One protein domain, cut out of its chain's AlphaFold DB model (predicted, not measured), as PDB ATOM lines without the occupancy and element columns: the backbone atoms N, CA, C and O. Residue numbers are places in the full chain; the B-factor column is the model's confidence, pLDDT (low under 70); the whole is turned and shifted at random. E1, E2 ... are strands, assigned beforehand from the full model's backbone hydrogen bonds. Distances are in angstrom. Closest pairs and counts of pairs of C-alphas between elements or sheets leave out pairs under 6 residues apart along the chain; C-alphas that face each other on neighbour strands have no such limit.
ATOM      1  N   GLU A 690      93.708 176.995  97.869       86.38
ATOM      2  CA  GLU A 690      93.268 176.873  99.264       86.38
ATOM      3  C   GLU A 690      92.225 177.942  99.668       86.38
ATOM      4  O   GLU A 690      92.527 179.138  99.670       86.38
ATOM      5  N   PRO A 691      90.989 177.550 100.040       83.81
ATOM      6  CA  PRO A 691      90.342 176.296  99.658       83.81
ATOM      7  C   PRO A 691      90.102 176.258  98.139       83.81
ATOM      8  O   PRO A 691      89.795 177.282  97.522       83.81
ATOM      9  N   MET A 692      90.184 175.065  97.557       86.81
ATOM     10  CA  MET A 692      89.789 174.798  96.173       86.81
ATOM     11  C   MET A 692      88.269 174.584  96.089       86.81
ATOM     12  O   MET A 692      87.656 174.024  97.000       86.81
ATOM     13  N   PHE A 693      87.656 175.006  94.984       86.06
ATOM     14  CA  PHE A 693      86.233 174.801  94.697       86.06
ATOM     15  C   PHE A 693      86.056 173.905  93.463       86.06
ATOM     16  O   PHE A 693      86.863 173.970  92.537       86.06
ATOM     17  N   ILE A 694      85.036 173.039  93.470       82.56
ATOM     18  CA  ILE A 694      84.699 172.132  92.361       82.56
ATOM     19  C   ILE A 694      83.167 172.037  92.234       82.56
ATOM     20  O   ILE A 694      82.490 171.546  93.139       82.56
ATOM     21  N   ASP A 695      82.607 172.445  91.094       78.88
ATOM     22  CA  ASP A 695      81.150 172.520  90.893       78.88
ATOM     23  C   ASP A 695      80.426 171.177  91.001       78.88
ATOM     24  O   ASP A 695      79.412 171.055  91.695       78.88
ATOM     25  N   GLU A 696      80.918 170.156  90.290       86.06
ATOM     26  CA  GLU A 696      80.269 168.848  90.221       86.06
ATOM     27  C   GLU A 696      81.244 167.698  89.932       86.06
ATOM     28  O   GLU A 696      81.967 167.702  88.937       86.06
ATOM     29  N   ILE A 697      81.154 166.632  90.732       79.25
ATOM     30  CA  ILE A 697      81.742 165.322  90.430       79.25
ATOM     31  C   ILE A 697      80.606 164.328  90.144       79.25
ATOM     32  O   ILE A 697      79.781 164.023  91.007       79.25
ATOM     33  N   LYS A 698      80.579 163.791  88.915       79.94
ATOM     34  CA  LYS A 698      79.622 162.762  88.471       79.94
ATOM     35  C   LYS A 698      80.260 161.374  88.520       79.94
ATOM     36  O   LYS A 698      81.183 161.093  87.758       79.94
ATOM     37  N   MET A 699      79.722 160.469  89.337       76.31
ATOM     38  CA  MET A 699      80.154 159.069  89.403       76.31
ATOM     39  C   MET A 699      79.092 158.141  88.805       76.31
ATOM     40  O   MET A 699      77.917 158.179  89.176       76.31
ATOM     41  N   HIS A 700      79.513 157.278  87.881       75.06
ATOM     42  CA  HIS A 700      78.647 156.325  87.190       75.06
ATOM     43  C   HIS A 700      79.291 154.935  87.158       75.06
ATOM     44  O   HIS A 700      80.477 154.802  86.862       75.06
ATOM     45  N   ARG A 701      78.512 153.887  87.453       65.50
ATOM     46  CA  ARG A 701      78.955 152.490  87.333       65.50
ATOM     47  C   ARG A 701      77.798 151.630  86.825       65.50
ATOM     48  O   ARG A 701      76.965 151.177  87.604       65.50
ATOM     49  N   GLY A 702      77.752 151.425  85.509       68.44
ATOM     50  CA  GLY A 702      76.656 150.715  84.842       68.44
ATOM     51  C   GLY A 702      75.320 151.465  84.913       68.44
ATOM     52  O   GLY A 702      75.281 152.691  85.032       68.44
ATOM     53  N   SER A 703      74.215 150.722  84.830       64.88
ATOM     54  CA  SER A 703      72.848 151.254  84.922       64.88
ATOM     55  C   SER A 703      72.370 151.515  86.353       64.88
ATOM     56  O   SER A 703      71.422 152.281  86.542       64.88
ATOM     57  N   ASP A 704      72.999 150.880  87.342       62.34
ATOM     58  CA  ASP A 704      72.350 150.579  88.630       62.34
ATOM     59  C   ASP A 704      72.852 151.447  89.794       62.34
ATOM     60  O   ASP A 704      72.203 151.515  90.841       62.34
ATOM     61  N   PHE A 705      73.967 152.156  89.582       75.06
ATOM     62  CA  PHE A 705      74.502 153.176  90.480       75.06
ATOM     63  C   PHE A 705      74.777 154.486  89.731       75.06
ATOM     64  O   PHE A 705      75.611 154.543  88.819       75.06
ATOM     65  N   LYS A 706      74.106 155.556  90.170       77.94
ATOM     66  CA  LYS A 706      74.403 156.939  89.784       77.94
ATOM     67  C   LYS A 706      74.531 157.800  91.034       77.94
ATOM     68  O   LYS A 706      73.605 157.832  91.847       77.94
ATOM     69  N   ALA A 707      75.645 158.520  91.139       76.88
ATOM     70  CA  ALA A 707      75.864 159.537  92.156       76.88
ATOM     71  C   ALA A 707      76.335 160.848  91.513       76.88
ATOM     72  O   ALA A 707      77.186 160.859  90.623       76.88
ATOM     73  N   SER A 708      75.770 161.954  91.983       79.94
ATOM     74  CA  SER A 708      76.199 163.316  91.673       79.94
ATOM     75  C   SER A 708      76.524 164.004  92.989       79.94
ATOM     76  O   SER A 708      75.671 164.041  93.877       79.94
ATOM     77  N   PHE A 709      77.718 164.582  93.079       82.81
ATOM     78  CA  PHE A 709      78.157 165.408  94.199       82.81
ATOM     79  C   PHE A 709      78.390 166.831  93.690       82.81
ATOM     80  O   PHE A 709      79.053 166.988  92.667       82.81
ATOM     81  N   LYS A 710      77.817 167.842  94.349       82.94
ATOM     82  CA  LYS A 710      77.817 169.239  93.878       82.94
ATOM     83  C   LYS A 710      78.236 170.233  94.951       82.94
ATOM     84  O   LYS A 710      78.089 169.938  96.138       82.94
ATOM     85  N   ASN A 711      78.655 171.420  94.508       85.75
ATOM     86  CA  ASN A 711      79.024 172.558  95.353       85.75
ATOM     87  C   ASN A 711      80.166 172.185  96.317       85.75
ATOM     88  O   ASN A 711      80.043 172.363  97.530       85.75
ATOM     89  N   LEU A 712      81.227 171.566  95.789       83.94
ATOM     90  CA  LEU A 712      82.273 170.949  96.597       83.94
ATOM     91  C   LEU A 712      83.331 171.972  96.995       83.94
ATOM     92  O   LEU A 712      84.119 172.433  96.173       83.94
ATOM     93  N   PHE A 713      83.387 172.252  98.291       86.44
ATOM     94  CA  PHE A 713      84.511 172.948  98.905       86.44
ATOM     95  C   PHE A 713      85.551 171.917  99.339       86.44
ATOM     96  O   PHE A 713      85.204 170.968 100.047       86.44
ATOM     97  N   VAL A 714      86.799 172.106  98.899       88.81
ATOM     98  CA  VAL A 714      87.939 171.215  99.142       88.81
ATOM     99  C   VAL A 714      89.033 171.976  99.889       88.81
ATOM    100  O   VAL A 714      89.711 172.826  99.315       88.81
ATOM    101  N   ALA A 715      89.215 171.658 101.170       87.69
ATOM    102  CA  ALA A 715      90.284 172.217 102.003       87.69
ATOM    103  C   ALA A 715      91.449 171.223 102.145       87.69
ATOM    104  O   ALA A 715      91.209 170.018 102.246       87.69
ATOM    105  N   GLY A 716      92.691 171.716 102.161       84.31
ATOM    106  CA  GLY A 716      93.928 170.930 102.257       84.31
ATOM    107  C   GLY A 716      94.890 170.888 101.045       84.31
ATOM    108  O   GLY A 716      96.046 170.515 101.279       84.31
ATOM    109  N   PRO A 717      94.535 171.236  99.781       86.81
ATOM    110  CA  PRO A 717      95.449 171.070  98.641       86.81
ATOM    111  C   PRO A 717      96.794 171.809  98.735       86.81
ATOM    112  O   PRO A 717      97.765 171.356  98.129       86.81
ATOM    113  N   SER A 718      96.894 172.908  99.493       86.12
ATOM    114  CA  SER A 718      98.163 173.640  99.674       86.12
ATOM    115  C   SER A 718      99.222 172.867 100.466       86.12
ATOM    116  O   SER A 718     100.418 173.141 100.336       86.12
ATOM    117  N   GLN A 719      98.817 171.867 101.255       86.31
ATOM    118  CA  GLN A 719      99.703 171.099 102.137       86.31
ATOM    119  C   GLN A 719     100.460 169.970 101.412       86.31
ATOM    120  O   GLN A 719     100.914 169.014 102.041       86.31
ATOM    121  N   PHE A 720     100.595 170.062 100.086       89.00
ATOM    122  CA  PHE A 720     101.239 169.037  99.273       89.00
ATOM    123  C   PHE A 720     102.743 168.907  99.565       89.00
ATOM    124  O   PHE A 720     103.463 169.903  99.708       89.00
ATOM    125  N   VAL A 721     103.247 167.671  99.552       86.50
ATOM    126  CA  VAL A 721     104.687 167.372  99.484       86.50
ATOM    127  C   VAL A 721     105.000 166.788  98.109       86.50
ATOM    128  O   VAL A 721     104.470 165.742  97.733       86.50
ATOM    129  N   LEU A 722     105.855 167.478  97.354       86.94
ATOM    130  CA  LEU A 722     106.297 167.063  96.025       86.94
ATOM    131  C   LEU A 722     107.410 166.014  96.144       86.94
ATOM    132  O   LEU A 722     108.427 166.258  96.791       86.94
ATOM    133  N   LYS A 723     107.247 164.859  95.496       86.25
ATOM    134  CA  LYS A 723     108.244 163.779  95.470       86.25
ATOM    135  C   LYS A 723     108.451 163.231  94.061       86.25
ATOM    136  O   LYS A 723     107.619 163.398  93.173       86.25
ATOM    137  N   ASN A 724     109.569 162.531  93.874       86.81
ATOM    138  CA  ASN A 724     109.870 161.737  92.676       86.81
ATOM    139  C   ASN A 724     109.829 162.507  91.337       86.81
ATOM    140  O   ASN A 724     109.609 161.885  90.297       86.81
ATOM    141  N   LEU A 725     110.061 163.829  91.345       87.38
ATOM    142  CA  LEU A 725     110.040 164.653  90.134       87.38
ATOM    143  C   LEU A 725     111.077 164.182  89.103       87.38
ATOM    144  O   LEU A 725     112.266 164.055  89.396       87.38
ATOM    145  N   ARG A 726     110.613 163.986  87.868       86.81
ATOM    146  CA  ARG A 726     111.431 163.748  86.677       86.81
ATOM    147  C   ARG A 726     110.925 164.636  85.547       86.81
ATOM    148  O   ARG A 726     109.895 164.334  84.942       86.81
ATOM    149  N   ALA A 727     111.653 165.711  85.273       83.12
ATOM    150  CA  ALA A 727     111.497 166.552  84.099       83.12
ATOM    151  C   ALA A 727     112.377 166.024  82.957       83.12
ATOM    152  O   ALA A 727     113.594 165.904  83.097       83.12
ATOM    153  N   ASN A 728     111.770 165.741  81.808       81.25
ATOM    154  CA  ASN A 728     112.455 165.509  80.545       81.25
ATOM    155  C   ASN A 728     112.014 166.606  79.570       81.25
ATOM    156  O   ASN A 728     110.919 166.553  79.011       81.25
ATOM    157  N   VAL A 729     112.863 167.622  79.410       72.12
ATOM    158  CA  VAL A 729     112.565 168.818  78.607       72.12
ATOM    159  C   VAL A 729     112.449 168.476  77.119       72.12
ATOM    160  O   VAL A 729     111.570 169.002  76.440       72.12
ATOM    161  N   ASP A 730     113.280 167.560  76.620       73.50
ATOM    162  CA  ASP A 730     113.344 167.217  75.194       73.50
ATOM    163  C   ASP A 730     112.158 166.337  74.763       73.50
ATOM    164  O   ASP A 730     111.524 166.605  73.742       73.50
ATOM    165  N   ASN A 731     111.765 165.375  75.609       71.25
ATOM    166  CA  ASN A 731     110.521 164.606  75.462       71.25
ATOM    167  C   ASN A 731     109.300 165.308  76.092       71.25
ATOM    168  O   ASN A 731     108.249 164.680  76.238       71.25
ATOM    169  N   LYS A 732     109.428 166.582  76.488       79.88
ATOM    170  CA  LYS A 732     108.330 167.479  76.905       79.88
ATOM    171  C   LYS A 732     107.430 166.897  78.004       79.88
ATOM    172  O   LYS A 732     106.219 167.113  78.011       79.88
ATOM    173  N   THR A 733     108.012 166.117  78.915       82.31
ATOM    174  CA  THR A 733     107.291 165.279  79.884       82.31
ATOM    175  C   THR A 733     107.783 165.501  81.306       82.31
ATOM    176  O   THR A 733     108.983 165.522  81.568       82.31
ATOM    177  N   PHE A 734     106.845 165.636  82.243       86.94
ATOM    178  CA  PHE A 734     107.122 165.856  83.660       86.94
ATOM    179  C   PHE A 734     106.300 164.860  84.479       86.94
ATOM    180  O   PHE A 734     105.073 164.862  84.411       86.94
ATOM    181  N   THR A 735     106.958 164.002  85.257       88.44
ATOM    182  CA  THR A 735     106.279 163.067  86.176       88.44
ATOM    183  C   THR A 735     106.655 163.380  87.613       88.44
ATOM    184  O   THR A 735     107.821 163.652  87.882       88.44
ATOM    185  N   PHE A 736     105.682 163.372  88.521       91.62
ATOM    186  CA  PHE A 736     105.892 163.620  89.948       91.62
ATOM    187  C   PHE A 736     104.768 163.014  90.794       91.62
ATOM    188  O   PHE A 736     103.657 162.797  90.315       91.62
ATOM    189  N   ASP A 737     105.058 162.758  92.065       90.12
ATOM    190  CA  ASP A 737     104.077 162.360  93.069       90.12
ATOM    191  C   ASP A 737     103.777 163.557  93.990       90.12
ATOM    192  O   ASP A 737     104.696 164.270  94.400       90.12
ATOM    193  N   LEU A 738     102.507 163.764  94.339       89.56
ATOM    194  CA  LEU A 738     102.070 164.677  95.396       89.56
ATOM    195  C   LEU A 738     101.512 163.856  96.561       89.56
ATOM    196  O   LEU A 738     100.531 163.130  96.390       89.56
ATOM    197  N   GLU A 739     102.101 163.986  97.744       90.00
ATOM    198  CA  GLU A 739     101.487 163.500  98.984       90.00
ATOM    199  C   GLU A 739     100.587 164.593  99.561       90.00
ATOM    200  O   GLU A 739     101.008 165.741  99.700       90.00
ATOM    201  N   LEU A 740      99.345 164.232  99.877       89.12
ATOM    202  CA  LEU A 740      98.283 165.117 100.345       89.12
ATOM    203  C   LEU A 740      97.800 164.590 101.710       89.12
ATOM    204  O   LEU A 740      97.035 163.619 101.752       89.12
ATOM    205  N   PRO A 741      98.261 165.167 102.839       85.25
ATOM    206  CA  PRO A 741      98.025 164.591 104.166       85.25
ATOM    207  C   PRO A 741      96.539 164.583 104.546       85.25
ATOM    208  O   PRO A 741      96.064 163.652 105.202       85.25
ATOM    209  N   PHE A 742      95.789 165.592 104.096       86.62
ATOM    210  CA  PHE A 742      94.366 165.740 104.365       86.62
ATOM    211  C   PHE A 742      93.647 166.427 103.200       86.62
ATOM    212  O   PHE A 742      94.206 167.329 102.583       86.62
ATOM    213  N   LEU A 743      92.411 166.005 102.921       88.19
ATOM    214  CA  LEU A 743      91.458 166.719 102.068       88.19
ATOM    215  C   LEU A 743      90.066 166.635 102.704       88.19
ATOM    216  O   LEU A 743      89.603 165.534 103.005       88.19
ATOM    217  N   GLU A 744      89.378 167.759 102.885       87.31
ATOM    218  CA  GLU A 744      88.032 167.795 103.481       87.31
ATOM    219  C   GLU A 744      86.980 168.248 102.461       87.31
ATOM    220  O   GLU A 744      87.224 169.191 101.714       87.31
ATOM    221  N   PHE A 745      85.818 167.582 102.427       89.31
ATOM    222  CA  PHE A 745      84.773 167.757 101.413       89.31
ATOM    223  C   PHE A 745      83.403 168.016 102.052       89.31
ATOM    224  O   PHE A 745      82.912 167.233 102.870       89.31
ATOM    225  N   ASN A 746      82.728 169.077 101.622       87.69
ATOM    226  CA  ASN A 746      81.344 169.375 102.003       87.69
ATOM    227  C   ASN A 746      80.543 169.705 100.734       87.69
ATOM    228  O   ASN A 746      81.074 170.390  99.862       87.69
ATOM    229  N   GLY A 747      79.290 169.246 100.628       87.44
ATOM    230  CA  GLY A 747      78.464 169.528  99.448       87.44
ATOM    231  C   GLY A 747      77.066 168.905  99.460       87.44
ATOM    232  O   GLY A 747      76.561 168.437 100.484       87.44
ATOM    233  N   ASP A 748      76.429 168.904  98.291       85.25
ATOM    234  CA  ASP A 748      75.132 168.273  98.027       85.25
ATOM    235  C   ASP A 748      75.314 166.906  97.360       85.25
ATOM    236  O   ASP A 748      76.180 166.745  96.498       85.25
ATOM    237  N   TYR A 749      74.475 165.929  97.718       84.12
ATOM    238  CA  TYR A 749      74.433 164.614  97.080       84.12
ATOM    239  C   TYR A 749      73.075 164.333  96.429       84.12
ATOM    240  O   TYR A 749      72.010 164.702  96.931       84.12
ATOM    241  N   SER A 750      73.117 163.573  95.339       77.62
ATOM    242  CA  SER A 750      71.972 162.826  94.824       77.62
ATOM    243  C   SER A 750      72.433 161.420  94.469       77.62
ATOM    244  O   SER A 750      73.344 161.256  93.653       77.62
ATOM    245  N   ILE A 751      71.842 160.410  95.113       74.94
ATOM    246  CA  ILE A 751      72.145 158.994  94.888       74.94
ATOM    247  C   ILE A 751      70.866 158.265  94.488       74.94
ATOM    248  O   ILE A 751      69.867 158.264  95.211       74.94
ATOM    249  N   ALA A 752      70.934 157.584  93.346       66.38
ATOM    250  CA  ALA A 752      69.941 156.614  92.915       66.38
ATOM    251  C   ALA A 752      70.612 155.239  92.803       66.38
ATOM    252  O   ALA A 752      71.451 155.016  91.926       66.38
ATOM    253  N   LEU A 753      70.224 154.329  93.697       62.47
ATOM    254  CA  LEU A 753      70.686 152.948  93.757       62.47
ATOM    255  C   LEU A 753      69.515 152.001  93.458       62.47
ATOM    256  O   LEU A 753      68.451 152.071  94.080       62.47
ATOM    257  N   LYS A 754      69.709 151.099  92.494       58.22
ATOM    258  CA  LYS A 754      68.674 150.168  92.036       58.22
ATOM    259  C   LYS A 754      68.964 148.743  92.522       58.22
ATOM    260  O   LYS A 754      69.628 147.973  91.837       58.22
ATOM    261  N   LEU A 755      68.449 148.404  93.704       56.22
ATOM    262  CA  LEU A 755      68.416 147.034  94.236       56.22
ATOM    263  C   LEU A 755      67.004 146.433  94.053       56.22
ATOM    264  O   LEU A 755      66.191 146.971  93.303       56.22
ATOM    265  N   LEU A 756      66.697 145.341  94.771       51.53
ATOM    266  CA  LEU A 756      65.334 144.791  94.910       51.53
ATOM    267  C   LEU A 756      64.309 145.849  95.365       51.53
ATOM    268  O   LEU A 756      63.140 145.775  95.000       51.53
ATOM    269  N   VAL A 757      64.765 146.855  96.116       44.12
ATOM    270  CA  VAL A 757      64.034 148.094  96.397       44.12
ATOM    271  C   VAL A 757      64.796 149.255  95.754       44.12
ATOM    272  O   VAL A 757      66.029 149.297  95.784       44.12
ATOM    273  N   LYS A 758      64.073 150.217  95.172       46.84
ATOM    274  CA  LYS A 758      64.663 151.454  94.646       46.84
ATOM    275  C   LYS A 758      65.021 152.378  95.812       46.84
ATOM    276  O   LYS A 758      64.144 153.041  96.358       46.84
ATOM    277  N   ILE A 759      66.303 152.455  96.154       55.31
ATOM    278  CA  ILE A 759      66.811 153.388  97.163       55.31
ATOM    279  C   ILE A 759      67.232 154.666  96.434       55.31
ATOM    280  O   ILE A 759      68.236 154.696  95.724       55.31
ATOM    281  N   SER A 760      66.443 155.727  96.582       58.00
ATOM    282  CA  SER A 760      66.781 157.061  96.080       58.00
ATOM    283  C   SER A 760      66.731 158.070  97.214       58.00
ATOM    284  O   SER A 760      65.700 158.177  97.874       58.00
ATOM    285  N   GLY A 761      67.821 158.809  97.403       65.44
ATOM    286  CA  GLY A 761      67.935 159.860  98.406       65.44
ATOM    287  C   GLY A 761      68.750 161.039  97.881       65.44
ATOM    288  O   GLY A 761      69.619 160.880  97.020       65.44
ATOM    289  N   ASN A 762      68.466 162.220  98.418       72.25
ATOM    290  CA  ASN A 762      69.101 163.480  98.056       72.25
ATOM    291  C   ASN A 762      69.133 164.404  99.278       72.25
ATOM    292  O   ASN A 762      68.177 164.428 100.050       72.25
ATOM    293  N   GLY A 763      70.203 165.181  99.436       78.56
ATOM    294  CA  GLY A 763      70.402 166.029 100.612       78.56
ATOM    295  C   GLY A 763      71.828 166.570 100.703       78.56
ATOM    296  O   GLY A 763      72.553 166.600  99.710       78.56
ATOM    297  N   LYS A 764      72.241 166.979 101.906       78.81
ATOM    298  CA  LYS A 764      73.625 167.386 102.199       78.81
ATOM    299  C   LYS A 764      74.478 166.184 102.583       78.81
ATOM    300  O   LYS A 764      73.978 165.255 103.206       78.81
ATOM    301  N   PHE A 765      75.767 166.229 102.255       84.75
ATOM    302  CA  PHE A 765      76.758 165.281 102.758       84.75
ATOM    303  C   PHE A 765      78.019 166.008 103.245       84.75
ATOM    304  O   PHE A 765      78.303 167.145 102.859       84.75
ATOM    305  N   LYS A 766      78.795 165.308 104.072       84.38
ATOM    306  CA  LYS A 766      80.163 165.668 104.455       84.38
ATOM    307  C   LYS A 766      81.061 164.446 104.310       84.38
ATOM    308  O   LYS A 766      80.580 163.328 104.484       84.38
ATOM    309  N   GLY A 767      82.338 164.659 104.020       86.88
ATOM    310  CA  GLY A 767      83.341 163.603 103.932       86.88
ATOM    311  C   GLY A 767      84.762 164.152 103.993       86.88
ATOM    312  O   GLY A 767      84.978 165.358 103.940       86.88
ATOM    313  N   ALA A 768      85.745 163.268 104.117       85.31
ATOM    314  CA  ALA A 768      87.158 163.637 104.150       85.31
ATOM    315  C   ALA A 768      88.023 162.478 103.652       85.31
ATOM    316  O   ALA A 768      87.673 161.321 103.885       85.31
ATOM    317  N   PHE A 769      89.157 162.786 103.026       89.31
ATOM    318  CA  PHE A 769      90.231 161.842 102.722       89.31
ATOM    319  C   PHE A 769      91.449 162.132 103.603       89.31
ATOM    320  O   PHE A 769      91.753 163.288 103.904       89.31
ATOM    321  N   LYS A 770      92.170 161.083 104.007       84.69
ATOM    322  CA  LYS A 770      93.436 161.189 104.751       84.69
ATOM    323  C   LYS A 770      94.530 160.408 104.032       84.69
ATOM    324  O   LYS A 770      94.218 159.395 103.409       84.69
ATOM    325  N   ASN A 771      95.775 160.873 104.153       86.19
ATOM    326  CA  ASN A 771      96.976 160.242 103.593       86.19
ATOM    327  C   ASN A 771      96.816 159.860 102.108       86.19
ATOM    328  O   ASN A 771      96.991 158.710 101.716       86.19
ATOM    329  N   SER A 772      96.436 160.820 101.266       88.00
ATOM    330  CA  SER A 772      96.244 160.566  99.837       88.00
ATOM    331  C   SER A 772      97.553 160.757  99.065       88.00
ATOM    332  O   SER A 772      98.344 161.643  99.384       88.00
ATOM    333  N   ILE A 773      97.771 159.978  98.002       89.25
ATOM    334  CA  ILE A 773      98.916 160.151  97.091       89.25
ATOM    335  C   ILE A 773      98.401 160.303  95.662       89.25
ATOM    336  O   ILE A 773      97.798 159.381  95.111       89.25
ATOM    337  N   ALA A 774      98.661 161.457  95.051       89.44
ATOM    338  CA  ALA A 774      98.317 161.760  93.669       89.44
ATOM    339  C   ALA A 774      99.560 161.646  92.775       89.44
ATOM    340  O   ALA A 774     100.466 162.474  92.839       89.44
ATOM    341  N   LYS A 775      99.608 160.621  91.920       90.69
ATOM    342  CA  LYS A 775     100.671 160.449  90.921       90.69
ATOM    343  C   LYS A 775     100.307 161.212  89.653       90.69
ATOM    344  O   LYS A 775      99.256 160.940  89.071       90.69
ATOM    345  N   VAL A 776     101.157 162.139  89.223       90.56
ATOM    346  CA  VAL A 776     100.912 163.057  88.102       90.56
ATOM    347  C   VAL A 776     101.890 162.785  86.960       90.56
ATOM    348  O   VAL A 776     103.097 162.652  87.163       90.56
ATOM    349  N   ASN A 777     101.363 162.730  85.740       89.44
ATOM    350  CA  ASN A 777     102.132 162.764  84.500       89.44
ATOM    351  C   ASN A 777     101.625 163.922  83.632       89.44
ATOM    352  O   ASN A 777     100.440 163.959  83.304       89.44
ATOM    353  N   ALA A 778     102.507 164.848  83.276       88.25
ATOM    354  CA  ALA A 778     102.219 166.021  82.462       88.25
ATOM    355  C   ALA A 778     102.965 165.945  81.124       88.25
ATOM    356  O   ALA A 778     104.166 165.667  81.094       88.25
ATOM    357  N   VAL A 779     102.266 166.238  80.026       87.06
ATOM    358  CA  VAL A 779     102.835 166.327  78.671       87.06
ATOM    359  C   VAL A 779     102.621 167.743  78.140       87.06
ATOM    360  O   VAL A 779     101.481 168.201  78.105       87.06
ATOM    361  N   GLY A 780     103.694 168.438  77.763       81.62
ATOM    362  CA  GLY A 780     103.650 169.823  77.285       81.62
ATOM    363  C   GLY A 780     103.580 169.932  75.760       81.62
ATOM    364  O   GLY A 780     104.439 169.390  75.057       81.62
ATOM    365  N   THR A 781     102.606 170.676  75.242       79.62
ATOM    366  CA  THR A 781     102.516 170.999  73.807       79.62
ATOM    367  C   THR A 781     103.459 172.168  73.492       79.62
ATOM    368  O   THR A 781     103.462 173.156  74.231       79.62
ATOM    369  N   PRO A 782     104.307 172.081  72.449       68.12
ATOM    370  CA  PRO A 782     105.269 173.134  72.125       68.12
ATOM    371  C   PRO A 782     104.608 174.361  71.488       68.12
ATOM    372  O   PRO A 782     103.677 174.232  70.696       68.12
ATOM    373  N   SER A 783     105.165 175.542  71.759       61.41
ATOM    374  CA  SER A 783     104.855 176.754  70.995       61.41
ATOM    375  C   SER A 783     105.455 176.698  69.586       61.41
ATOM    376  O   SER A 783     106.537 176.152  69.376       61.41
ATOM    377  N   SER A 784     104.751 177.293  68.622       51.78
ATOM    378  CA  SER A 784     105.220 177.514  67.250       51.78
ATOM    379  C   SER A 784     105.998 178.824  67.070       51.78
ATOM    380  O   SER A 784     106.604 179.018  66.021       51.78
ATOM    381  N   SER A 785     105.983 179.724  68.062       40.66
ATOM    382  CA  SER A 785     106.514 181.094  67.948       40.66
ATOM    383  C   SER A 785     107.671 181.425  68.896       40.66
ATOM    384  O   SER A 785     108.316 182.458  68.726       40.66
ATOM    385  N   ARG A 786     107.937 180.588  69.910       53.06
ATOM    386  CA  ARG A 786     109.002 180.767  70.921       53.06
ATOM    387  C   ARG A 786     109.512 179.397  71.389       53.06
ATOM    388  O   ARG A 786     108.760 178.425  71.347       53.06
ATOM    389  N   GLU A 787     110.740 179.311  71.906       58.41
ATOM    390  CA  GLU A 787     111.203 178.109  72.622       58.41
ATOM    391  C   GLU A 787     110.448 177.966  73.957       58.41
ATOM    392  O   GLU A 787     110.828 178.544  74.974       58.41
ATOM    393  N   GLY A 788     109.338 177.225  73.956       64.25
ATOM    394  CA  GLY A 788     108.488 177.060  75.136       64.25
ATOM    395  C   GLY A 788     107.270 176.165  74.903       64.25
ATOM    396  O   GLY A 788     107.154 175.495  73.875       64.25
ATOM    397  N   PHE A 789     106.353 176.172  75.872       69.12
ATOM    398  CA  PHE A 789     105.123 175.373  75.881       69.12
ATOM    399  C   PHE A 789     103.882 176.273  75.870       69.12
ATOM    400  O   PHE A 789     103.926 177.376  76.412       69.12
ATOM    401  N   THR A 790     102.787 175.804  75.272       69.00
ATOM    402  CA  THR A 790     101.490 176.512  75.220       69.00
ATOM    403  C   THR A 790     100.454 175.949  76.192       69.00
ATOM    404  O   THR A 790      99.638 176.698  76.716       69.00
ATOM    405  N   GLU A 791     100.487 174.644  76.451       75.69
ATOM    406  CA  GLU A 791      99.556 173.933  77.334       75.69
ATOM    407  C   GLU A 791     100.235 172.697  77.952       75.69
ATOM    408  O   GLU A 791     101.239 172.199  77.431       75.69
ATOM    409  N   PHE A 792      99.660 172.172  79.038       74.75
ATOM    410  CA  PHE A 792     100.077 170.915  79.665       74.75
ATOM    411  C   PHE A 792      98.890 169.973  79.868       74.75
ATOM    412  O   PHE A 792      97.965 170.265  80.626       74.75
ATOM    413  N   LYS A 793      98.952 168.790  79.255       83.06
ATOM    414  CA  LYS A 793      97.973 167.722  79.461       83.06
ATOM    415  C   LYS A 793      98.353 166.884  80.678       83.06
ATOM    416  O   LYS A 793      99.344 166.154  80.638       83.06
ATOM    417  N   LEU A 794      97.553 166.971  81.739       83.06
ATOM    418  CA  LEU A 794      97.756 166.232  82.988       83.06
ATOM    419  C   LEU A 794      97.000 164.894  82.995       83.06
ATOM    420  O   LEU A 794      95.841 164.808  82.593       83.06
ATOM    421  N   VAL A 795      97.643 163.853  83.522       84.88
ATOM    422  CA  VAL A 795      97.036 162.563  83.870       84.88
ATOM    423  C   VAL A 795      97.351 162.277  85.334       84.88
ATOM    424  O   VAL A 795      98.513 162.089  85.693       84.88
ATOM    425  N   VAL A 796      96.315 162.240  86.175       83.00
ATOM    426  CA  VAL A 796      96.435 162.063  87.630       83.00
ATOM    427  C   VAL A 796      95.865 160.708  88.050       83.00
ATOM    428  O   VAL A 796      94.794 160.308  87.592       83.00
ATOM    429  N   LYS A 797      96.560 160.002  88.947       85.06
ATOM    430  CA  LYS A 797      96.059 158.809  89.646       85.06
ATOM    431  C   LYS A 797      96.106 159.047  91.151       85.06
ATOM    432  O   LYS A 797      97.194 159.135  91.713       85.06
ATOM    433  N   LEU A 798      94.937 159.156  91.778       82.56
ATOM    434  CA  LEU A 798      94.787 159.367  93.217       82.56
ATOM    435  C   LEU A 798      94.587 158.027  93.938       82.56
ATOM    436  O   LEU A 798      93.630 157.309  93.648       82.56
ATOM    437  N   ASN A 799      95.457 157.735  94.900       84.88
ATOM    438  CA  ASN A 799      95.253 156.713  95.926       84.88
ATOM    439  C   ASN A 799      94.816 157.401  97.230       84.88
ATOM    440  O   ASN A 799      95.295 158.497  97.522       84.88
ATOM    441  N   VAL A 800      93.926 156.768  97.999       83.38
ATOM    442  CA  VAL A 800      93.341 157.306  99.240       83.38
ATOM    443  C   VAL A 800      93.290 156.204 100.298       83.38
ATOM    444  O   VAL A 800      92.734 155.141 100.023       83.38
ATOM    445  N   ASP A 801      93.798 156.472 101.503       80.69
ATOM    446  CA  ASP A 801      93.843 155.481 102.589       80.69
ATOM    447  C   ASP A 801      92.536 155.402 103.416       80.69
ATOM    448  O   ASP A 801      92.263 154.375 104.037       80.69
ATOM    449  N   TYR A 802      91.712 156.465 103.458       78.44
ATOM    450  CA  TYR A 802      90.516 156.552 104.326       78.44
ATOM    451  C   TYR A 802      89.412 157.502 103.794       78.44
ATOM    452  O   TYR A 802      89.749 158.526 103.204       78.44
ATOM    453  N   ALA A 803      88.112 157.208 104.031       83.19
ATOM    454  CA  ALA A 803      86.940 158.013 103.594       83.19
ATOM    455  C   ALA A 803      85.662 157.869 104.489       83.19
ATOM    456  O   ALA A 803      85.566 156.903 105.246       83.19
TER     457      ALA A 803
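Overview. This is residues 690 to 803 of the 1046 residues of the protein "Glycerophosphocholine phosphodiesterase" of Clunio marinus (UniProt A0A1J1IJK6). One twisted sheet is folded into a V: the long strands E4 and E5 run side by side through both wings, E1 and E2 widen one wing on E4's edge, and E3 beside E4 and E6 beside E5 widen the other. The printed part has 114 residues, with six named strands, numbered as they follow each other along the chain, and no named helix; the sheet is branched, with E4 the strand that has three neighbours, its neighbour pairs are antiparallel, and the class is all strand. It is loose, with a radius of gyration of the C-alphas of 18.5 A, and spans 59 by 29 by 22 A.

Arrangement. Start with the hairpin of E4, residues 733 to 754, which bends by 91 degrees at residue 746, and E5, residues 758 to 782, which bends by 88 degrees at residue 771. Look there for N 745 and O 767, within hydrogen-bond range at 2.8 A. On the side of E4 away from E5 lie E3, residues 721 to 728, and E2, residues 705 to 715; these two are apart. E3 forms a hairpin with E4, with N 723 and O 737 at 2.8 A. E2 is antiparallel to E4, with N 710 and O 748 at 2.9 A. Edge strand E1, residues 692 to 701, forms a hairpin with E2, with N 697 and O 709 at 2.9 A. Edge strand E6, residues 789 to 799, forms a hairpin with E5, with N 777 and O 795 at 2.9 A. E3, E4, E5 and E6 are a meander, each strand the antiparallel neighbour of the one before.

Along the chain. Find C-alpha 692 at (89.789, 174.798, 96.173), where E1 begins its 26.3 A; E2 spans 27.3 A and E3 20.6 A. E4 runs 43.2 A from C-alpha 733 at (107.291, 165.279, 79.884), and E5 runs 51.2 A. E6 covers 29.1 A and ends at C-alpha 799, (95.253, 156.713, 95.926).

Size, cuts and confidence. The C-alphas farthest apart, of Leu 756 and Arg 786, are 61.5 A apart. The printed part has no cut and no long link. Its mean pLDDT is 78.9; look for values under 70 at residues 701 to 704, 752 to 761 and 782 to 790.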